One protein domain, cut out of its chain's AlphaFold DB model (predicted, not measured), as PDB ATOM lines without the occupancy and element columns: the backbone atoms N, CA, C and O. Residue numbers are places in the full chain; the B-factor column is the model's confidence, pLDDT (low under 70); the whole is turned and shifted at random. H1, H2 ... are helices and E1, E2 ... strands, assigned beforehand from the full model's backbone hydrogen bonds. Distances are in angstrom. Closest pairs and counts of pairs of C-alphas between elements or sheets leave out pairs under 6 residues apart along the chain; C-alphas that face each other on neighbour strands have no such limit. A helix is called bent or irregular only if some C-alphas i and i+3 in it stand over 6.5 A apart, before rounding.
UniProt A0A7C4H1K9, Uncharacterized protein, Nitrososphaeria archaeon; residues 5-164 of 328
ATOM      1  N   GLU A   5      87.717 -35.339  58.290       83.62
ATOM      2  CA  GLU A   5      87.543 -34.077  57.553       83.62
ATOM      3  C   GLU A   5      87.689 -34.265  56.026       83.62
ATOM      4  O   GLU A   5      86.941 -33.666  55.260       83.62
ATOM      5  N   LEU A   6      88.601 -35.134  55.568       88.12
ATOM      6  CA  LEU A   6      88.780 -35.420  54.137       88.12
ATOM      7  C   LEU A   6      87.578 -36.177  53.558       88.12
ATOM      8  O   LEU A   6      87.151 -35.877  52.452       88.12
ATOM      9  N   LEU A   7      87.005 -37.120  54.313       85.56
ATOM     10  CA  LEU A   7      85.773 -37.810  53.911       85.56
ATOM     11  C   LEU A   7      84.600 -36.838  53.740       85.56
ATOM     12  O   LEU A   7      83.832 -36.991  52.802       85.56
ATOM     13  N   VAL A   8      84.500 -35.817  54.598       86.81
ATOM     14  CA  VAL A   8      83.486 -34.760  54.450       86.81
ATOM     15  C   VAL A   8      83.690 -33.991  53.143       86.81
ATOM     16  O   VAL A   8      82.736 -33.859  52.387       86.81
ATOM     17  N   LEU A   9      84.922 -33.566  52.826       89.25
ATOM     18  CA  LEU A   9      85.221 -32.911  51.543       89.25
ATOM     19  C   LEU A   9      84.831 -33.781  50.343       89.25
ATOM     20  O   LEU A   9      84.159 -33.308  49.433       89.25
ATOM     21  N   LEU A  10      85.226 -35.055  50.350       90.62
ATOM     22  CA  LEU A  10      84.918 -35.991  49.266       90.62
ATOM     23  C   LEU A  10      83.413 -36.290  49.161       90.62
ATOM     24  O   LEU A  10      82.902 -36.530  48.070       90.62
ATOM     25  N   GLY A  11      82.705 -36.264  50.290       88.00
ATOM     26  CA  GLY A  11      81.263 -36.469  50.370       88.00
ATOM     27  C   GLY A  11      80.432 -35.287  49.872       88.00
ATOM     28  O   GLY A  11      79.322 -35.484  49.395       88.00
ATOM     29  N   GLU A  12      80.956 -34.064  49.987       87.69
ATOM     30  CA  GLU A  12      80.226 -32.826  49.674       87.69
ATOM     31  C   GLU A  12      80.600 -32.231  48.308       87.69
ATOM     32  O   GLU A  12      79.876 -31.382  47.788       87.69
ATOM     33  N   LEU A  13      81.707 -32.682  47.712       90.19
ATOM     34  CA  LEU A  13      82.204 -32.219  46.419       90.19
ATOM     35  C   LEU A  13      82.040 -33.316  45.367       90.19
ATOM     36  O   LEU A  13      82.562 -34.420  45.537       90.19
ATOM     37  N   ASP A  14      81.304 -32.998  44.301       88.75
ATOM     38  CA  ASP A  14      81.026 -33.912  43.194       88.75
ATOM     39  C   ASP A  14      82.305 -34.154  42.372       88.75
ATOM     40  O   ASP A  14      82.891 -33.184  41.896       88.75
ATOM     41  N   PRO A  15      82.759 -35.407  42.180       88.94
ATOM     42  CA  PRO A  15      83.942 -35.707  41.375       88.94
ATOM     43  C   PRO A  15      83.922 -35.105  39.961       88.94
ATOM     44  O   PRO A  15      84.989 -34.758  39.446       88.94
ATOM     45  N   ASP A  16      82.745 -34.976  39.338       88.75
ATOM     46  CA  ASP A  16      82.616 -34.523  37.947       88.75
ATOM     47  C   ASP A  16      82.993 -33.043  37.786       88.75
ATOM     48  O   ASP A  16      83.597 -32.649  36.786       88.75
ATOM     49  N   ASP A  17      82.765 -32.234  38.825       90.56
ATOM     50  CA  ASP A  17      83.178 -30.826  38.871       90.56
ATOM     51  C   ASP A  17      84.697 -30.631  38.958       90.56
ATOM     52  O   ASP A  17      85.214 -29.524  38.789       90.56
ATOM     53  N   PHE A  18      85.417 -31.709  39.261       92.00
ATOM     54  CA  PHE A  18      86.853 -31.707  39.501       92.00
ATOM     55  C   PHE A  18      87.605 -32.626  38.532       92.00
ATOM     56  O   PHE A  18      88.790 -32.895  38.749       92.00
ATOM     57  N   LEU A  19      86.967 -33.076  37.444       92.44
ATOM     58  CA  LEU A  19      87.673 -33.642  36.289       92.44
ATOM     59  C   LEU A  19      88.655 -32.610  35.730       92.44
ATOM     60  O   LEU A  19      88.373 -31.418  35.767       92.44
ATOM     61  N   GLU A  20      89.803 -33.043  35.200       94.50
ATOM     62  CA  GLU A  20      90.863 -32.115  34.777       94.50
ATOM     63  C   GLU A  20      90.346 -31.039  33.809       94.50
ATOM     64  O   GLU A  20      90.616 -29.859  34.002       94.50
ATOM     65  N   GLU A  21      89.554 -31.432  32.811       93.31
ATOM     66  CA  GLU A  21      88.970 -30.540  31.802       93.31
ATOM     67  C   GLU A  21      88.074 -29.439  32.380       93.31
ATOM     68  O   GLU A  21      88.117 -28.306  31.903       93.31
ATOM     69  N   VAL A  22      87.320 -29.746  33.439       92.19
ATOM     70  CA  VAL A  22      86.493 -28.772  34.163       92.19
ATOM     71  C   VAL A  22      87.376 -27.953  35.099       92.19
ATOM     72  O   VAL A  22      87.349 -26.724  35.084       92.19
ATOM     73  N   TYR A  23      88.240 -28.629  35.856       91.69
ATOM     74  CA  TYR A  23      89.034 -28.047  36.929       91.69
ATOM     75  C   TYR A  23      90.054 -27.004  36.453       91.69
ATOM     76  O   TYR A  23      90.398 -26.084  37.193       91.69
ATOM     77  N   VAL A  24      90.555 -27.125  35.218       92.06
ATOM     78  CA  VAL A  24      91.492 -26.144  34.641       92.06
ATOM     79  C   VAL A  24      90.807 -25.009  33.875       92.06
ATOM     80  O   VAL A  24      91.497 -24.076  33.464       92.06
ATOM     81  N   MET A  25      89.487 -25.080  33.671       89.69
ATOM     82  CA  MET A  25      88.721 -24.141  32.839       89.69
ATOM     83  C   MET A  25      87.705 -23.323  33.637       89.69
ATOM     84  O   MET A  25      87.667 -22.101  33.516       89.69
ATOM     85  N   ASP A  26      86.873 -23.992  34.429       90.50
ATOM     86  CA  ASP A  26      85.817 -23.367  35.227       90.50
ATOM     87  C   ASP A  26      85.538 -24.183  36.503       90.50
ATOM     88  O   ASP A  26      84.425 -24.676  36.705       90.50
ATOM     89  N   PRO A  27      86.551 -24.389  37.370       92.50
ATOM     90  CA  PRO A  27      86.337 -25.089  38.631       92.50
ATOM     91  C   PRO A  27      85.337 -24.306  39.493       92.50
ATOM     92  O   PRO A  27      85.463 -23.083  39.587       92.50
ATOM     93  N   PRO A  28      84.399 -24.955  40.210       93.12
ATOM     94  CA  PRO A  28      83.513 -24.232  41.124       93.12
ATOM     95  C   PRO A  28      84.294 -23.551  42.254       93.12
ATOM     96  O   PRO A  28      83.922 -22.473  42.719       93.12
ATOM     97  N   ILE A  29      85.391 -24.173  42.693       94.31
ATOM     98  CA  ILE A  29      86.218 -23.719  43.807       94.31
ATOM     99  C   ILE A  29      87.695 -23.849  43.432       94.31
ATOM    100  O   ILE A  29      88.124 -24.896  42.949       94.31
ATOM    101  N   VAL A  30      88.484 -22.816  43.730       94.44
ATOM    102  CA  VAL A  30      89.952 -22.855  43.665       94.44
ATOM    103  C   VAL A  30      90.521 -22.762  45.076       94.44
ATOM    104  O   VAL A  30      90.143 -21.890  45.858       94.44
ATOM    105  N   ILE A  31      91.445 -23.667  45.398       93.75
ATOM    106  CA  ILE A  31      92.148 -23.709  46.682       93.75
ATOM    107  C   ILE A  31      93.544 -23.123  46.470       93.75
ATOM    108  O   ILE A  31      94.373 -23.702  45.768       93.75
ATOM    109  N   LEU A  32      93.803 -21.976  47.087       91.75
ATOM    110  CA  LEU A  32      95.092 -21.304  47.083       91.75
ATOM    111  C   LEU A  32      95.795 -21.529  48.417       91.75
ATOM    112  O   LEU A  32      95.188 -21.441  49.484       91.75
ATOM    113  N   ARG A  33      97.104 -21.754  48.360       86.69
ATOM    114  CA  ARG A  33      97.964 -21.647  49.536       86.69
ATOM    115  C   ARG A  33      98.531 -20.236  49.596       86.69
ATOM    116  O   ARG A  33      99.193 -19.800  48.654       86.69
ATOM    117  N   ASN A  34      98.272 -19.539  50.693       79.50
ATOM    118  CA  ASN A  34      98.807 -18.209  50.930       79.50
ATOM    119  C   ASN A  34     100.279 -18.277  51.381       79.50
ATOM    120  O   ASN A  34     100.803 -19.340  51.719       79.50
ATOM    121  N   ILE A  35     100.963 -17.133  51.389       75.38
ATOM    122  CA  ILE A  35     102.388 -17.035  51.755       75.38
ATOM    123  C   ILE A  35     102.641 -17.407  53.215       75.38
ATOM    124  O   ILE A  35     103.682 -17.990  53.512       75.38
ATOM    125  N   ASP A  36     101.681 -17.126  54.093       74.88
ATOM    126  CA  ASP A  36     101.742 -17.463  55.516       74.88
ATOM    127  C   ASP A  36     101.345 -18.942  55.786       74.88
ATOM    128  O   ASP A  36     101.129 -19.338  56.923       74.88
ATOM    129  N   ASP A  37     101.314 -19.789  54.743       79.00
ATOM    130  CA  ASP A  37     100.935 -21.214  54.758       79.00
ATOM    131  C   ASP A  37      99.442 -21.503  55.075       79.00
ATOM    132  O   ASP A  37      99.052 -22.676  55.118       79.00
ATOM    133  N   ASP A  38      98.601 -20.467  55.176       87.88
ATOM    134  CA  ASP A  38      97.135 -20.573  55.262       87.88
ATOM    135  C   ASP A  38      96.505 -21.063  53.953       87.88
ATOM    136  O   ASP A  38      97.067 -20.903  52.861       87.88
ATOM    137  N   ILE A  39      95.290 -21.608  54.044       92.81
ATOM    138  CA  ILE A  39      94.490 -21.965  52.870       92.81
ATOM    139  C   ILE A  39      93.418 -20.908  52.628       92.81
ATOM    140  O   ILE A  39      92.613 -20.615  53.509       92.81
ATOM    141  N   VAL A  40      93.385 -20.391  51.401       94.19
ATOM    142  CA  VAL A  40      92.329 -19.521  50.883       94.19
ATOM    143  C   VAL A  40      91.502 -20.317  49.880       94.19
ATOM    144  O   VAL A  40      92.021 -20.832  48.893       94.19
ATOM    145  N   VAL A  41      90.206 -20.422  50.134       94.88
ATOM    146  CA  VAL A  41      89.235 -21.095  49.276       94.88
ATOM    147  C   VAL A  41      88.418 -20.023  48.564       94.88
ATOM    148  O   VAL A  41      87.765 -19.202  49.208       94.88
ATOM    149  N   VAL A  42      88.466 -20.017  47.236       96.00
ATOM    150  CA  VAL A  42      87.780 -19.029  46.398       96.00
ATOM    151  C   VAL A  42      86.665 -19.722  45.631       96.00
ATOM    152  O   VAL A  42      86.932 -20.605  44.815       96.00
ATOM    153  N   ALA A  43      85.420 -19.313  45.866       95.31
ATOM    154  CA  ALA A  43      84.302 -19.703  45.017       95.31
ATOM    155  C   ALA A  43      84.383 -18.925  43.698       95.31
ATOM    156  O   ALA A  43      84.361 -17.691  43.683       95.31
ATOM    157  N   MET A  44      84.506 -19.629  42.577       93.94
ATOM    158  CA  MET A  44      84.699 -18.991  41.269       93.94
ATOM    159  C   MET A  44      83.374 -18.609  40.610       93.94
ATOM    160  O   MET A  44      83.313 -17.622  39.882       93.94
ATOM    161  N   ASN A  45      82.312 -19.348  40.915       92.19
ATOM    162  CA  ASN A  45      80.976 -19.174  40.361       92.19
ATOM    163  C   ASN A  45      79.903 -19.430  41.436       92.19
ATOM    164  O   ASN A  45      80.207 -19.856  42.552       92.19
ATOM    165  N   GLU A  46      78.633 -19.184  41.098       91.38
ATOM    166  CA  GLU A  46      77.521 -19.372  42.041       91.38
ATOM    167  C   GLU A  46      77.432 -20.799  42.586       91.38
ATOM    168  O   GLU A  46      77.042 -20.997  43.738       91.38
ATOM    169  N   LYS A  47      77.795 -21.797  41.771       91.81
ATOM    170  CA  LYS A  47      77.832 -23.194  42.201       91.81
ATOM    171  C   LYS A  47      78.845 -23.371  43.331       91.81
ATOM    172  O   LYS A  47      78.493 -23.944  44.357       91.81
ATOM    173  N   GLY A  48      80.047 -22.813  43.189       92.31
ATOM    174  CA  GLY A  48      81.063 -22.778  44.241       92.31
ATOM    175  C   GLY A  48      80.570 -22.140  45.536       92.31
ATOM    176  O   GLY A  48      80.720 -22.738  46.601       92.31
ATOM    177  N   SER A  49      79.924 -20.972  45.456       92.06
ATOM    178  CA  SER A  49      79.413 -20.280  46.649       92.06
ATOM    179  C   SER A  49      78.331 -21.113  47.345       92.06
ATOM    180  O   SER A  49      78.367 -21.284  48.560       92.06
ATOM    181  N   ARG A  50      77.410 -21.722  46.581       90.88
ATOM    182  CA  ARG A  50      76.376 -22.619  47.131       90.88
ATOM    183  C   ARG A  50      76.970 -23.872  47.765       90.88
ATOM    184  O   ARG A  50      76.484 -24.288  48.811       90.88
ATOM    185  N   ILE A  51      77.990 -24.471  47.145       90.00
ATOM    186  CA  ILE A  51      78.695 -25.627  47.704       90.00
ATOM    187  C   ILE A  51      79.276 -25.248  49.064       90.00
ATOM    188  O   ILE A  51      78.978 -25.918  50.043       90.00
ATOM    189  N   ILE A  52      80.045 -24.158  49.160       90.69
ATOM    190  CA  ILE A  52      80.688 -23.783  50.424       90.69
ATOM    191  C   ILE A  52      79.639 -23.479  51.498       90.69
ATOM    192  O   ILE A  52      79.710 -24.080  52.568       90.69
ATOM    193  N   GLU A  53      78.649 -22.630  51.213       89.25
ATOM    194  CA  GLU A  53      77.650 -22.203  52.207       89.25
ATOM    195  C   GLU A  53      76.743 -23.339  52.702       89.25
ATOM    196  O   GLU A  53      76.389 -23.373  53.880       89.25
ATOM    197  N   ASN A  54      76.402 -24.303  51.840       85.25
ATOM    198  CA  ASN A  54      75.520 -25.416  52.210       85.25
ATOM    199  C   ASN A  54      76.275 -26.647  52.738       85.25
ATOM    200  O   ASN A  54      75.652 -27.621  53.164       85.25
ATOM    201  N   SER A  55      77.605 -26.623  52.695       84.56
ATOM    202  CA  SER A  55      78.453 -27.736  53.117       84.56
ATOM    203  C   SER A  55      78.842 -27.636  54.592       84.56
ATOM    204  O   SER A  55      78.898 -26.561  55.200       84.56
ATOM    205  N   ARG A  56      79.209 -28.771  55.193       84.88
ATOM    206  CA  ARG A  56      79.821 -28.800  56.529       84.88
ATOM    207  C   ARG A  56      81.192 -28.122  56.529       84.88
ATOM    208  O   ARG A  56      81.662 -27.757  57.608       84.88
ATOM    209  N   LEU A  57      81.797 -27.901  55.356       79.88
ATOM    210  CA  LEU A  57      83.053 -27.165  55.191       79.88
ATOM    211  C   LEU A  57      82.977 -25.742  55.729       79.88
ATOM    212  O   LEU A  57      83.970 -25.259  56.275       79.88
ATOM    213  N   ARG A  58      81.804 -25.098  55.650       86.25
ATOM    214  CA  ARG A  58      81.604 -23.727  56.142       86.25
ATOM    215  C   ARG A  58      82.032 -23.553  57.597       86.25
ATOM    216  O   ARG A  58      82.527 -22.494  57.960       86.25
ATOM    217  N   LYS A  59      81.898 -24.600  58.419       85.38
ATOM    218  CA  LYS A  59      82.289 -24.595  59.841       85.38
ATOM    219  C   LYS A  59      83.801 -24.532  60.062       85.38
ATOM    220  O   LYS A  59      84.234 -24.225  61.168       85.38
ATOM    221  N   PHE A  60      84.597 -24.865  59.049       84.25
ATOM    222  CA  PHE A  60      86.059 -24.872  59.116       84.25
ATOM    223  C   PHE A  60      86.701 -23.671  58.412       84.25
ATOM    224  O   PHE A  60      87.930 -23.563  58.400       84.25
ATOM    225  N   LEU A  61      85.874 -22.807  57.822       91.38
ATOM    226  CA  LEU A  61      86.262 -21.708  56.956       91.38
ATOM    227  C   LEU A  61      85.705 -20.390  57.504       91.38
ATOM    228  O   LEU A  61      84.506 -20.270  57.761       91.38
ATOM    229  N   GLU A  62      86.561 -19.388  57.644       92.56
ATOM    230  CA  GLU A  62      86.155 -18.013  57.924       92.56
ATOM    231  C   GLU A  62      85.894 -17.287  56.604       92.56
ATOM    232  O   GLU A  62      86.692 -17.378  55.677       92.56
ATOM    233  N   GLN A  63      84.771 -16.579  56.497       93.50
ATOM    234  CA  GLN A  63      84.452 -15.808  55.298       93.50
ATOM    235  C   GLN A  63      85.037 -14.406  55.436       93.50
ATOM    236  O   GLN A  63      84.665 -13.675  56.351       93.50
ATOM    237  N   VAL A  64      85.934 -14.043  54.521       90.94
ATOM    238  CA  VAL A  64      86.604 -12.730  54.501       90.94
ATOM    239  C   VAL A  64      86.036 -11.801  53.428       90.94
ATOM    240  O   VAL A  64      86.123 -10.582  53.554       90.94
ATOM    241  N   ASP A  65      85.428 -12.368  52.386       89.50
ATOM    242  CA  ASP A  65      84.649 -11.655  51.372       89.50
ATOM    243  C   ASP A  65      83.523 -12.577  50.865       89.50
ATOM    244  O   ASP A  65      83.508 -13.768  51.183       89.50
ATOM    245  N   LYS A  66      82.584 -12.057  50.063       87.19
ATOM    246  CA  LYS A  66      81.379 -12.774  49.607       87.19
ATOM    247  C   LYS A  66      81.675 -14.190  49.096       87.19
ATOM    248  O   LYS A  66      80.970 -15.118  49.467       87.19
ATOM    249  N   ASP A  67      82.731 -14.340  48.303       93.00
ATOM    250  CA  ASP A  67      83.121 -15.603  47.663       93.00
ATOM    251  C   ASP A  67      84.522 -16.081  48.092       93.00
ATOM    252  O   ASP A  67      85.159 -16.871  47.391       93.00
ATOM    253  N   VAL A  68      85.053 -15.547  49.197       94.50
ATOM    254  CA  VAL A  68      86.437 -15.785  49.624       94.50
ATOM    255  C   VAL A  68      86.449 -16.212  51.079       94.50
ATOM    256  O   VAL A  68      85.960 -15.507  51.965       94.50
ATOM    257  N   TYR A  69      87.065 -17.362  51.313       94.56
ATOM    258  CA  TYR A  69      87.118 -17.997  52.613       94.56
ATOM    259  C   TYR A  69      88.558 -18.349  52.973       94.56
ATOM    260  O   TYR A  69      89.355 -18.670  52.094       94.56
ATOM    261  N   ILE A  70      88.900 -18.318  54.255       94.25
ATOM    262  CA  ILE A  70      90.244 -18.614  54.752       94.25
ATOM    263  C   ILE A  70      90.197 -19.613  55.908       94.25
ATOM    264  O   ILE A  70      89.219 -19.702  56.651       94.25
ATOM    265  N   THR A  71      91.265 -20.390  56.058       93.25
ATOM    266  CA  THR A  71      91.505 -21.196  57.251       93.25
ATOM    267  C   THR A  71      92.995 -21.269  57.558       93.25
ATOM    268  O   THR A  71      93.811 -21.632  56.710       93.25
ATOM    269  N   GLU A  72      93.329 -20.945  58.803       91.25
ATOM    270  CA  GLU A  72      94.684 -21.048  59.364       91.25
ATOM    271  C   GLU A  72      94.828 -22.330  60.215       91.25
ATOM    272  O   GLU A  72      95.911 -22.719  60.657       91.25
ATOM    273  N   LYS A  73      93.714 -23.041  60.460       90.62
ATOM    274  CA  LYS A  73      93.695 -24.235  61.307       90.62
ATOM    275  C   LYS A  73      94.483 -25.359  60.637       90.62
ATOM    276  O   LYS A  73      94.055 -25.920  59.631       90.62
ATOM    277  N   THR A  74      95.583 -25.779  61.266       89.06
ATOM    278  CA  THR A  74      96.513 -26.783  60.721       89.06
ATOM    279  C   THR A  74      95.837 -28.087  60.278       89.06
ATOM    280  O   THR A  74      96.260 -28.681  59.286       89.06
ATOM    281  N   SER A  75      94.801 -28.568  60.981       88.81
ATOM    282  CA  SER A  75      94.083 -29.790  60.568       88.81
ATOM    283  C   SER A  75      93.364 -29.590  59.234       88.81
ATOM    284  O   SER A  75      93.587 -30.360  58.303       88.81
ATOM    285  N   THR A  76      92.607 -28.498  59.121       90.06
ATOM    286  CA  THR A  76      91.853 -28.126  57.926       90.06
ATOM    287  C   THR A  76      92.779 -27.836  56.748       90.06
ATOM    288  O   THR A  76      92.543 -28.338  55.653       90.06
ATOM    289  N   VAL A  77      93.877 -27.105  56.978       91.00
ATOM    290  CA  VAL A  77      94.919 -26.831  55.972       91.00
ATOM    291  C   VAL A  77      95.447 -28.137  55.371       91.00
ATOM    292  O   VAL A  77      95.381 -28.346  54.160       91.00
ATOM    293  N   ASN A  78      95.883 -29.069  56.226       88.50
ATOM    294  CA  ASN A  78      96.380 -30.375  55.783       88.50
ATOM    295  C   ASN A  78      95.309 -31.195  55.050       88.50
ATOM    296  O   ASN A  78      95.627 -31.996  54.169       88.50
ATOM    297  N   THR A  79      94.046 -31.046  55.443       91.00
ATOM    298  CA  THR A  79      92.917 -31.715  54.801       91.00
ATOM    299  C   THR A  79      92.673 -31.164  53.390       91.00
ATOM    300  O   THR A  79      92.567 -31.960  52.457       91.00
ATOM    301  N   PHE A  80      92.692 -29.842  53.194       92.12
ATOM    302  CA  PHE A  80      92.586 -29.220  51.867       92.12
ATOM    303  C   PHE A  80      93.779 -29.535  50.959       92.12
ATOM    304  O   PHE A  80      93.589 -29.755  49.762       92.12
ATOM    305  N   ASP A  81      94.994 -29.634  51.504       90.00
ATOM    306  CA  ASP A  81      96.154 -30.092  50.729       90.00
ATOM    307  C   ASP A  81      95.961 -31.514  50.214       90.00
ATOM    308  O   ASP A  81      96.198 -31.803  49.039       90.00
ATOM    309  N   LYS A  82      95.540 -32.419  51.108       90.88
ATOM    310  CA  LYS A  82      95.283 -33.816  50.751       90.88
ATOM    311  C   LYS A  82      94.179 -33.906  49.716       90.88
ATOM    312  O   LYS A  82      94.339 -34.643  48.754       90.88
ATOM    313  N   PHE A  83      93.109 -33.135  49.883       92.56
ATOM    314  CA  PHE A  83      92.017 -33.064  48.922       92.56
ATOM    315  C   PHE A  83      92.487 -32.550  47.552       92.56
ATOM    316  O   PHE A  83      92.233 -33.193  46.538       92.56
ATOM    317  N   SER A  84      93.279 -31.476  47.515       91.94
ATOM    318  CA  SER A  84      93.858 -30.934  46.276       91.94
ATOM    319  C   SER A  84      94.735 -31.954  45.542       91.94
ATOM    320  O   SER A  84      94.750 -32.006  44.312       91.94
ATOM    321  N   TRP A  85      95.479 -32.781  46.282       91.44
ATOM    322  CA  TRP A  85      96.231 -33.898  45.708       91.44
ATOM    323  C   TRP A  85      95.339 -35.049  45.269       91.44
ATOM    324  O   TRP A  85      95.582 -35.634  44.219       91.44
ATOM    325  N   PHE A  86      94.309 -35.357  46.049       92.44
ATOM    326  CA  PHE A  86      93.353 -36.407  45.744       92.44
ATOM    327  C   PHE A  86      92.633 -36.133  44.414       92.44
ATOM    328  O   PHE A  86      92.574 -37.032  43.578       92.44
ATOM    329  N   ILE A  87      92.218 -34.882  44.164       93.25
ATOM    330  CA  ILE A  87      91.702 -34.422  42.861       93.25
ATOM    331  C   ILE A  87      92.698 -34.742  41.740       93.25
ATOM    332  O   ILE A  87      92.377 -35.436  40.784       93.25
ATOM    333  N   LYS A  88      93.951 -34.298  41.874       92.12
ATOM    334  CA  LYS A  88      94.977 -34.478  40.829       92.12
ATOM    335  C   LYS A  88      95.289 -35.946  40.550       92.12
ATOM    336  O   LYS A  88      95.613 -36.321  39.428       92.12
ATOM    337  N   VAL A  89      95.245 -36.791  41.577       91.38
ATOM    338  CA  VAL A  89      95.439 -38.238  41.428       91.38
ATOM    339  C   VAL A  89      94.238 -38.874  40.720       91.38
ATOM    340  O   VAL A  89      94.443 -39.773  39.904       91.38
ATOM    341  N   SER A  90      93.010 -38.406  40.971       91.62
ATOM    342  CA  SER A  90      91.795 -38.980  40.378       91.62
ATOM    343  C   SER A  90      91.734 -38.831  38.852       91.62
ATOM    344  O   SER A  90      91.198 -39.716  38.188       91.62
ATOM    345  N   TRP A  91      92.359 -37.796  38.278       91.62
ATOM    346  CA  TRP A  91      92.380 -37.548  36.825       91.62
ATOM    347  C   TRP A  91      92.969 -38.697  36.008       91.62
ATOM    348  O   TRP A  91      92.516 -38.976  34.902       91.62
ATOM    349  N   ARG A  92      93.985 -39.371  36.553       87.00
ATOM    350  CA  ARG A  92      94.699 -40.469  35.880       87.00
ATOM    351  C   ARG A  92      94.524 -41.813  36.574       87.00
ATOM    352  O   ARG A  92      95.105 -42.807  36.145       87.00
ATOM    353  N   ASN A  93      93.756 -41.849  37.656       86.69
ATOM    354  CA  ASN A  93      93.554 -43.047  38.443       86.69
ATOM    355  C   ASN A  93      92.057 -43.285  38.639       86.69
ATOM    356  O   ASN A  93      91.447 -42.787  39.587       86.69
ATOM    357  N   GLU A  94      91.488 -44.107  37.753       82.62
ATOM    358  CA  GLU A  94      90.076 -44.497  37.806       82.62
ATOM    359  C   GLU A  94      89.699 -45.072  39.174       82.62
ATOM    360  O   GLU A  94      88.580 -44.867  39.640       82.62
ATOM    361  N   ARG A  95      90.654 -45.706  39.866       81.31
ATOM    362  CA  ARG A  95      90.439 -46.238  41.205       81.31
ATOM    363  C   ARG A  95      90.126 -45.171  42.239       81.31
ATOM    364  O   ARG A  95      89.196 -45.317  43.025       81.31
ATOM    365  N   VAL A  96      90.896 -44.089  42.219       87.88
ATOM    366  CA  VAL A  96      90.702 -42.950  43.121       87.88
ATOM    367  C   VAL A  96      89.401 -42.230  42.777       87.88
ATOM    368  O   VAL A  96      88.648 -41.876  43.681       87.88
ATOM    369  N   ARG A  97      89.095 -42.079  41.482       86.75
ATOM    370  CA  ARG A  97      87.836 -41.477  41.024       86.75
ATOM    371  C   ARG A  97      86.615 -42.293  41.449       86.75
ATOM    372  O   ARG A  97      85.659 -41.717  41.956       86.75
ATOM    373  N   LEU A  98      86.648 -43.619  41.290       83.38
ATOM    374  CA  LEU A  98      85.555 -44.480  41.737       83.38
ATOM    375  C   LEU A  98      85.383 -44.401  43.253       83.38
ATOM    376  O   LEU A  98      84.259 -44.247  43.717       83.38
ATOM    377  N   LEU A  99      86.478 -44.459  44.018       85.62
ATOM    378  CA  LEU A  99      86.409 -44.327  45.472       85.62
ATOM    379  C   LEU A  99      85.760 -43.000  45.883       85.62
ATOM    380  O   LEU A  99      84.903 -42.990  46.762       85.62
ATOM    381  N   TRP A 100      86.139 -41.896  45.235       89.31
ATOM    382  CA  TRP A 100      85.506 -40.601  45.466       89.31
ATOM    383  C   TRP A 100      84.007 -40.663  45.190       89.31
ATOM    384  O   TRP A 100      83.216 -40.300  46.052       89.31
ATOM    385  N   ASN A 101      83.617 -41.181  44.025       86.25
ATOM    386  CA  ASN A 101      82.213 -41.277  43.651       86.25
ATOM    387  C   ASN A 101      81.419 -42.117  44.664       86.25
ATOM    388  O   ASN A 101      80.359 -41.700  45.112       86.25
ATOM    389  N   LEU A 102      81.965 -43.246  45.124       84.31
ATOM    390  CA  LEU A 102      81.334 -44.066  46.163       84.31
ATOM    391  C   LEU A 102      81.175 -43.310  47.489       84.31
ATOM    392  O   LEU A 102      80.114 -43.391  48.102       84.31
ATOM    393  N   ILE A 103      82.189 -42.550  47.920       87.38
ATOM    394  CA  ILE A 103      82.108 -41.706  49.124       87.38
ATOM    395  C   ILE A 103      81.047 -40.608  48.942       87.38
ATOM    396  O   ILE A 103      80.258 -40.369  49.856       87.38
ATOM    397  N   ASN A 104      81.000 -39.971  47.772       87.81
ATOM    398  CA  ASN A 104      80.034 -38.927  47.437       87.81
ATOM    399  C   ASN A 104      78.592 -39.461  47.455       87.81
ATOM    400  O   ASN A 104      77.736 -38.914  48.149       87.81
ATOM    401  N   ILE A 105      78.341 -40.591  46.786       83.69
ATOM    402  CA  ILE A 105      77.024 -41.242  46.761       83.69
ATOM    403  C   ILE A 105      76.610 -41.685  48.163       83.69
ATOM    404  O   ILE A 105      75.472 -41.458  48.566       83.69
ATOM    405  N   TYR A 106      77.542 -42.252  48.932       82.25
ATOM    406  CA  TYR A 106      77.280 -42.678  50.303       82.25
ATOM    407  C   TYR A 106      76.826 -41.503  51.177       82.25
ATOM    408  O   TYR A 106      75.846 -41.607  51.911       82.25
ATOM    409  N   HIS A 107      77.506 -40.361  51.069       79.88
ATOM    410  CA  HIS A 107      77.150 -39.158  51.816       79.88
ATOM    411  C   HIS A 107      75.821 -38.527  51.375       79.88
ATOM    412  O   HIS A 107      75.156 -37.905  52.205       79.88
ATOM    413  N   GLY A 108      75.439 -38.686  50.105       76.44
ATOM    414  CA  GLY A 108      74.155 -38.228  49.570       76.44
ATOM    415  C   GLY A 108      72.970 -39.151  49.882       76.44
ATOM    416  O   GLY A 108      71.830 -38.692  49.872       76.44
ATOM    417  N   SER A 109      73.224 -40.427  50.176       79.50
ATOM    418  CA  SER A 109      72.189 -41.426  50.463       79.50
ATOM    419  C   SER A 109      71.706 -41.390  51.919       79.50
ATOM    420  O   SER A 109      72.503 -41.249  52.848       79.50
ATOM    421  N   ARG A 110      70.395 -41.547  52.139       75.56
ATOM    422  CA  ARG A 110      69.794 -41.598  53.486       75.56
ATOM    423  C   ARG A 110      69.775 -43.006  54.065       75.56
ATOM    424  O   ARG A 110      69.783 -43.161  55.283       75.56
ATOM    425  N   ASN A 111      69.712 -44.017  53.204       72.75
ATOM    426  CA  ASN A 111      69.689 -45.425  53.579       72.75
ATOM    427  C   ASN A 111      70.407 -46.294  52.530       72.75
ATOM    428  O   ASN A 111      70.808 -45.819  51.467       72.75
ATOM    429  N   GLN A 112      70.581 -47.572  52.860       69.75
ATOM    430  CA  GLN A 112      71.299 -48.550  52.041       69.75
ATOM    431  C   GLN A 112      70.621 -48.818  50.688       69.75
ATOM    432  O   GLN A 112      71.313 -48.946  49.682       69.75
ATOM    433  N   ASP A 113      69.289 -48.847  50.637       70.00
ATOM    434  CA  ASP A 113      68.549 -49.088  49.391       70.00
ATOM    435  C   ASP A 113      68.712 -47.923  48.406       70.00
ATOM    436  O   ASP A 113      68.949 -48.124  47.216       70.00
ATOM    437  N   GLU A 114      68.646 -46.688  48.910       76.81
ATOM    438  CA  GLU A 114      68.912 -45.472  48.142       76.81
ATOM    439  C   GLU A 114      70.376 -45.413  47.698       76.81
ATOM    440  O   GLU A 114      70.648 -45.070  46.551       76.81
ATOM    441  N   PHE A 115      71.314 -45.803  48.565       76.44
ATOM    442  CA  PHE A 115      72.730 -45.906  48.224       76.44
ATOM    443  C   PHE A 115      72.963 -46.868  47.055       76.44
ATOM    444  O   PHE A 115      73.567 -46.487  46.053       76.44
ATOM    445  N   LEU A 116      72.440 -48.095  47.153       71.81
ATOM    446  CA  LEU A 116      72.544 -49.110  46.107       71.81
ATOM    447  C   LEU A 116      71.904 -48.633  44.805       71.81
ATOM    448  O   LEU A 116      72.526 -48.731  43.746       71.81
ATOM    449  N   LYS A 117      70.698 -48.064  44.881       76.38
ATOM    450  CA  LYS A 117      69.999 -47.501  43.724       76.38
ATOM    451  C   LYS A 117      70.822 -46.403  43.042       76.38
ATOM    452  O   LYS A 117      71.077 -46.506  41.846       76.38
ATOM    453  N   LEU A 118      71.281 -45.399  43.793       76.88
ATOM    454  CA  LEU A 118      72.069 -44.278  43.269       76.88
ATOM    455  C   LEU A 118      73.400 -44.732  42.687       76.88
ATOM    456  O   LEU A 118      73.854 -44.199  41.677       76.88
ATOM    457  N   ILE A 119      74.031 -45.719  43.319       75.50
ATOM    458  CA  ILE A 119      75.217 -46.350  42.777       75.50
ATOM    459  C   ILE A 119      74.888 -46.954  41.403       75.50
ATOM    460  O   ILE A 119      75.526 -46.556  40.428       75.50
ATOM    461  N   TYR A 120      73.897 -47.845  41.284       71.75
ATOM    462  CA  TYR A 120      73.543 -48.460  39.997       71.75
ATOM    463  C   TYR A 120      73.181 -47.420  38.926       71.75
ATOM    464  O   TYR A 120      73.618 -47.553  37.783       71.75
ATOM    465  N   GLU A 121      72.459 -46.360  39.301       74.25
ATOM    466  CA  GLU A 121      72.096 -45.250  38.412       74.25
ATOM    467  C   GLU A 121      73.317 -44.445  37.935       74.25
ATOM    468  O   GLU A 121      73.422 -44.133  36.752       74.25
ATOM    469  N   LYS A 122      74.263 -44.119  38.829       72.44
ATOM    470  CA  LYS A 122      75.424 -43.269  38.501       72.44
ATOM    471  C   LYS A 122      76.612 -44.017  37.902       72.44
ATOM    472  O   LYS A 122      77.448 -43.407  37.242       72.44
ATOM    473  N   THR A 123      76.745 -45.314  38.163       66.94
ATOM    474  CA  THR A 123      77.918 -46.104  37.739       66.94
ATOM    475  C   THR A 123      77.614 -47.144  36.661       66.94
ATOM    476  O   THR A 123      78.551 -47.769  36.155       66.94
ATOM    477  N   ASN A 124      76.349 -47.257  36.231       63.56
ATOM    478  CA  ASN A 124      75.863 -48.213  35.229       63.56
ATOM    479  C   ASN A 124      76.150 -49.689  35.595       63.56
ATOM    480  O   ASN A 124      76.670 -50.024  36.661       63.56
ATOM    481  N   SER A 125      75.808 -50.605  34.686       55.78
ATOM    482  CA  SER A 125      75.977 -52.061  34.827       55.78
ATOM    483  C   SER A 125      77.424 -52.541  35.029       55.78
ATOM    484  O   SER A 125      77.631 -53.705  35.362       55.78
ATOM    485  N   ASP A 126      78.426 -51.677  34.844       62.88
ATOM    486  CA  ASP A 126      79.847 -52.030  34.979       62.88
ATOM    487  C   ASP A 126      80.391 -51.844  36.406       62.88
ATOM    488  O   ASP A 126      81.496 -52.272  36.736       62.88
ATOM    489  N   LEU A 127      79.602 -51.253  37.303       65.44
ATOM    490  CA  LEU A 127      79.959 -51.104  38.708       65.44
ATOM    491  C   LEU A 127      80.373 -52.418  39.365       65.44
ATOM    492  O   LEU A 127      81.331 -52.426  40.130       65.44
ATOM    493  N   LYS A 128      79.642 -53.509  39.118       61.59
ATOM    494  CA  LYS A 128      79.927 -54.800  39.751       61.59
ATOM    495  C   LYS A 128      81.348 -55.260  39.417       61.59
ATOM    496  O   LYS A 128      82.106 -55.579  40.327       61.59
ATOM    497  N   ASN A 129      81.734 -55.166  38.144       63.31
ATOM    498  CA  ASN A 129      83.093 -55.461  37.687       63.31
ATOM    499  C   ASN A 129      84.116 -54.501  38.315       63.31
ATOM    500  O   ASN A 129      85.202 -54.913  38.730       63.31
ATOM    501  N   LYS A 130      83.764 -53.214  38.433       65.19
ATOM    502  CA  LYS A 130      84.624 -52.196  39.047       65.19
ATOM    503  C   LYS A 130      84.811 -52.416  40.551       65.19
ATOM    504  O   LYS A 130      85.933 -52.301  41.021       65.19
ATOM    505  N   LEU A 131      83.775 -52.776  41.306       66.25
ATOM    506  CA  LEU A 131      83.848 -53.092  42.739       66.25
ATOM    507  C   LEU A 131      84.609 -54.401  42.994       66.25
ATOM    508  O   LEU A 131      85.464 -54.446  43.883       66.25
ATOM    509  N   GLU A 132      84.392 -55.427  42.167       63.50
ATOM    510  CA  GLU A 132      85.176 -56.667  42.202       63.50
ATOM    511  C   GLU A 132      86.671 -56.395  41.956       63.50
ATOM    512  O   GLU A 132      87.522 -56.950  42.655       63.50
ATOM    513  N   HIS A 133      87.011 -55.450  41.066       58.62
ATOM    514  CA  HIS A 133      88.389 -54.986  40.860       58.62
ATOM    515  C   HIS A 133      89.021 -54.367  42.126       58.62
ATOM    516  O   HIS A 133      90.236 -54.463  42.320       58.62
ATOM    517  N   PHE A 134      88.218 -53.789  43.027       57.16
ATOM    518  CA  PHE A 134      88.669 -53.307  44.344       57.16
ATOM    519  C   PHE A 134      88.741 -54.381  45.418       57.16
ATOM    520  O   PHE A 134      89.157 -54.077  46.540       57.16
ATOM    521  N   LYS A 135      88.351 -55.619  45.094       60.12
ATOM    522  CA  LYS A 135      88.035 -56.658  46.079       60.12
ATOM    523  C   LYS A 135      86.971 -56.183  47.080       60.12
ATOM    524  O   LYS A 135      86.986 -56.589  48.238       60.12
ATOM    525  N   MET A 136      86.068 -55.306  46.640       61.38
ATOM    526  CA  MET A 136      84.879 -54.914  47.391       61.38
ATOM    527  C   MET A 136      83.744 -55.825  46.924       61.38
ATOM    528  O   MET A 136      83.297 -55.738  45.784       61.38
ATOM    529  N   GLY A 137      83.322 -56.761  47.772       53.25
ATOM    530  CA  GLY A 137      82.227 -57.667  47.430       53.25
ATOM    531  C   GLY A 137      80.879 -56.957  47.542       53.25
ATOM    532  O   GLY A 137      80.665 -56.237  48.512       53.25
ATOM    533  N   LEU A 138      79.932 -57.219  46.635       51.78
ATOM    534  CA  LEU A 138      78.526 -56.803  46.818       51.78
ATOM    535  C   LEU A 138      77.953 -57.295  48.166       51.78
ATOM    536  O   LEU A 138      77.150 -56.612  48.779       51.78
ATOM    537  N   ILE A 139      78.462 -58.416  48.688       44.38
ATOM    538  CA  ILE A 139      78.126 -58.979  50.010       44.38
ATOM    539  C   ILE A 139      78.467 -58.008  51.164       44.38
ATOM    540  O   ILE A 139      77.808 -58.027  52.198       44.38
ATOM    541  N   SER A 140      79.451 -57.114  50.986       50.00
ATOM    542  CA  SER A 140      79.765 -56.048  51.960       50.00
ATOM    543  C   SER A 140      78.778 -54.874  51.933       50.00
ATOM    544  O   SER A 140      78.850 -53.999  52.790       50.00
ATOM    545  N   LEU A 141      77.856 -54.862  50.965       53.75
ATOM    546  CA  LEU A 141      76.741 -53.925  50.901       53.75
ATOM    547  C   LEU A 141      75.466 -54.500  51.523       53.75
ATOM    548  O   LEU A 141      74.628 -53.699  51.891       53.75
ATOM    549  N   ASP A 142      75.338 -55.825  51.675       51.50
ATOM    550  CA  ASP A 142      74.180 -56.502  52.298       51.50
ATOM    551  C   ASP A 142      74.283 -56.615  53.834       51.50
ATOM    552  O   ASP A 142      73.325 -57.000  54.505       51.50
ATOM    553  N   GLY A 143      75.430 -56.263  54.422       50.97
ATOM    554  CA  GLY A 143      75.682 -56.347  55.860       50.97
ATOM    555  C   GLY A 143      76.255 -55.051  56.421       50.97
ATOM    556  O   GLY A 143      77.350 -54.662  56.044       50.97
ATOM    557  N   LYS A 144      75.499 -54.418  57.333       57.03
ATOM    558  CA  LYS A 144      75.846 -53.263  58.191       57.03
ATOM    559  C   LYS A 144      76.675 -52.165  57.505       57.03
ATOM    560  O   LYS A 144      77.893 -52.232  57.428       57.03
ATOM    561  N   GLN A 145      75.996 -51.076  57.151       58.03
ATOM    562  CA  GLN A 145      76.522 -49.813  56.609       58.03
ATOM    563  C   GLN A 145      77.879 -49.335  57.202       58.03
ATOM    564  O   GLN A 145      78.709 -48.766  56.488       58.03
ATOM    565  N   ASP A 146      78.131 -49.610  58.487       61.91
ATOM    566  CA  ASP A 146      79.389 -49.304  59.183       61.91
ATOM    567  C   ASP A 146      80.620 -50.038  58.612       61.91
ATOM    568  O   ASP A 146      81.714 -49.464  58.570       61.91
ATOM    569  N   ASP A 147      80.463 -51.273  58.130       70.62
ATOM    570  CA  ASP A 147      81.559 -52.067  57.562       70.62
ATOM    571  C   ASP A 147      81.981 -51.525  56.188       70.62
ATOM    572  O   ASP A 147      83.174 -51.434  55.886       70.62
ATOM    573  N   PHE A 148      81.026 -51.053  55.383       71.12
ATOM    574  CA  PHE A 148      81.307 -50.442  54.085       71.12
ATOM    575  C   PHE A 148      82.081 -49.120  54.216       71.12
ATOM    576  O   PHE A 148      83.101 -48.920  53.552       71.12
ATOM    577  N   LEU A 149      81.660 -48.238  55.132       71.19
ATOM    578  CA  LEU A 149      82.393 -47.005  55.440       71.19
ATOM    579  C   LEU A 149      83.811 -47.269  55.936       71.19
ATOM    580  O   LEU A 149      84.740 -46.531  55.598       71.19
ATOM    581  N   LYS A 150      83.981 -48.310  56.754       76.25
ATOM    582  CA  LYS A 150      85.292 -48.713  57.252       76.25
ATOM    583  C   LYS A 150      86.207 -49.125  56.097       76.25
ATOM    584  O   LYS A 150      87.327 -48.622  56.030       76.25
ATOM    585  N   ILE A 151      85.714 -49.932  55.156       79.62
ATOM    586  CA  ILE A 151      86.467 -50.341  53.958       79.62
ATOM    587  C   ILE A 151      86.819 -49.126  53.086       79.62
ATOM    588  O   ILE A 151      87.973 -48.981  52.676       79.62
ATOM    589  N   LEU A 152      85.863 -48.223  52.829       79.00
ATOM    590  CA  LEU A 152      86.131 -46.980  52.093       79.00
ATOM    591  C   LEU A 152      87.217 -46.141  52.783       79.00
ATOM    592  O   LEU A 152      88.105 -45.603  52.120       79.00
ATOM    593  N   GLY A 153      87.174 -46.058  54.115       79.56
ATOM    594  CA  GLY A 153      88.175 -45.370  54.926       79.56
ATOM    595  C   GLY A 153      89.567 -45.999  54.829       79.56
ATOM    596  O   GLY A 153      90.546 -45.274  54.656       79.56
ATOM    597  N   GLU A 154      89.664 -47.327  54.888       83.88
ATOM    598  CA  GLU A 154      90.924 -48.068  54.726       83.88
ATOM    599  C   GLU A 154      91.518 -47.863  53.322       83.88
ATOM    600  O   GLU A 154      92.714 -47.599  53.182       83.88
ATOM    601  N   LYS A 155      90.680 -47.881  52.276       83.19
ATOM    602  CA  LYS A 155      91.101 -47.588  50.895       83.19
ATOM    603  C   LYS A 155      91.532 -46.142  50.689       83.19
ATOM    604  O   LYS A 155      92.501 -45.884  49.972       83.19
ATOM    605  N   LEU A 156      90.867 -45.195  51.346       84.62
ATOM    606  CA  LEU A 156      91.295 -43.801  51.349       84.62
ATOM    607  C   LEU A 156      92.672 -43.646  52.011       84.62
ATOM    608  O   LEU A 156      93.520 -42.923  51.491       84.62
ATOM    609  N   GLU A 157      92.916 -44.331  53.129       83.50
ATOM    610  CA  GLU A 157      94.202 -44.294  53.837       83.50
ATOM    611  C   GLU A 157      95.337 -44.920  53.010       83.50
ATOM    612  O   GLU A 157      96.437 -44.358  52.954       83.50
ATOM    613  N   GLU A 158      95.053 -46.010  52.286       85.06
ATOM    614  CA  GLU A 158      95.957 -46.600  51.291       85.06
ATOM    615  C   GLU A 158      96.356 -45.554  50.233       85.06
ATOM    616  O   GLU A 158      97.548 -45.354  49.980       85.06
ATOM    617  N   ILE A 159      95.386 -44.824  49.668       82.94
ATOM    618  CA  ILE A 159      95.640 -43.798  48.643       82.94
ATOM    619  C   ILE A 159      96.436 -42.616  49.199       82.94
ATOM    620  O   ILE A 159      97.416 -42.185  48.587       82.94
ATOM    621  N   VAL A 160      96.037 -42.097  50.361       82.50
ATOM    622  CA  VAL A 160      96.713 -40.969  51.017       82.50
ATOM    623  C   VAL A 160      98.172 -41.313  51.313       82.50
ATOM    624  O   VAL A 160      99.043 -40.461  51.155       82.50
ATOM    625  N   SER A 161      98.453 -42.557  51.704       81.19
ATOM    626  CA  SER A 161      99.804 -42.998  52.063       81.19
ATOM    627  C   SER A 161     100.691 -43.295  50.851       81.19
ATOM    628  O   SER A 161     101.909 -43.126  50.933       81.19
ATOM    629  N   SER A 162     100.107 -43.740  49.735       84.31
ATOM    630  CA  SER A 162     100.855 -44.204  48.556       84.31
ATOM    631  C   SER A 162     101.003 -43.153  47.455       84.31
ATOM    632  O   SER A 162     102.066 -43.074  46.838       84.31
ATOM    633  N   PHE A 163      99.978 -42.331  47.214       84.38
ATOM    634  CA  PHE A 163      99.945 -41.425  46.059       84.38
ATOM    635  C   PHE A 163     100.181 -39.958  46.405       84.38
ATOM    636  O   PHE A 163     100.640 -39.213  45.543       84.38
ATOM    637  N   ILE A 164      99.891 -39.518  47.635       88.62
ATOM    638  CA  ILE A 164     100.083 -38.114  48.014       88.62
ATOM    639  C   ILE A 164     101.563 -37.884  48.352       88.62
ATOM    640  O   ILE A 164     102.076 -38.463  49.315       88.62
TER     641      ILE A 164
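AT A GLANCE: This is residues 5 to 164 of the 328 residues of an uncharacterized protein of Nitrososphaeria archaeon (UniProt A0A7C4H1K9). A small antiparallel sheet at one end and crossed helices H7, H8 and H9 at the other make two lobes, with H1 between them and H6 reaching from the sheet to H7. H4 and H6 cover one face of the sheet, making two layers, helices on one face of a sheet. The 160 printed residues hold nine named helices and four named strands in the order H1 H2 H3 E1 E2 H4 H5 E3 E4 H6 H7 H8 H9; the sheet runs E1 E2 E4 E3, and the class is mixed, helices and strands. The whole is compact, with a radius of gyration of the C-alphas of 16.2 A, and spans 47 by 31 by 30 A, only just elongated.

HOW THE PARTS SIT: Start at H1, residues 5 to 12, which touches H7, residues 94 to 108, about perpendicular at 78 degrees; their closest C-alphas, Gly 11 and Asn 104, are 4.0 A apart. H1 touches H6, residues 74 to 90, at C-alphas Leu 6 and Thr 79, 5.6 A, and H5, residues 56 to 60, at Leu 9 and Leu 57, 7.1 A. H2, residues 15 to 18, touches H7; H3, residues 20 to 23, is close to H6 but not clearly touching, with C-alphas 20 and 88 at 7.7 A. Next find two hairpins: E1, residues 29 to 33, with E2, residues 39 to 43 (N 30 to O 42, 2.9 A), and E3, residues 62 to 65, with E4, residues 68 to 71 (N 70 to O 62, 2.8 A). N 41 of E2 is 2.8 A from O 69 of E4. H4, residues 46 to 54, and H6 are on the same face, at heights over the sheet of 6.6 A and 10.4 A. E2, H4 H5 and E3 form a split strand-helix-strand unit, E4 between its same-way strands, with a right-handed crossover. H7, the hub, touches H6 only at the corner. H8, residues 112 to 133, was assigned as one helix by its hydrogen bonds but is bent, C-alphas 122 and 125 being 9.5 A apart; H7 touches its arm H8a, residues 112 to 122, at C-alphas 106 and 115, 6.0 A, and is near arm H8b, residues 125 to 133, irregular with C-alphas 125 and 128 at 6.9 A. H9, residues 145 to 162, touches H7 at C-alphas 152 and 99, 7.1 A, opposite ways at 37 degrees, only just steep. Every O i to N i+4 pair is within hydrogen-bond range in H1, H4, H6, H7, H8a and H9; H5 has 0 of 1, but 2 of 2 O i to N i+3, and H8b 4 of 5; H2 and H3 are too short.

IN THESE COORDINATES: Find C-alpha 5 at (87.543, -34.077, 57.553), where H1 begins. H6 runs 24.2 A, H7 20.8 A, and H9 26.2 A to C-alpha 162 at (100.855, -44.204, 48.556).

THE WHOLE: The two C-alphas farthest apart, Ile 35 and Asp 142, are 48.5 A apart. The printed part has no cut; the link from H8 to H9 is long, 11 residues. Look for pLDDT under 70 at residue 112 and residues 123 to 146.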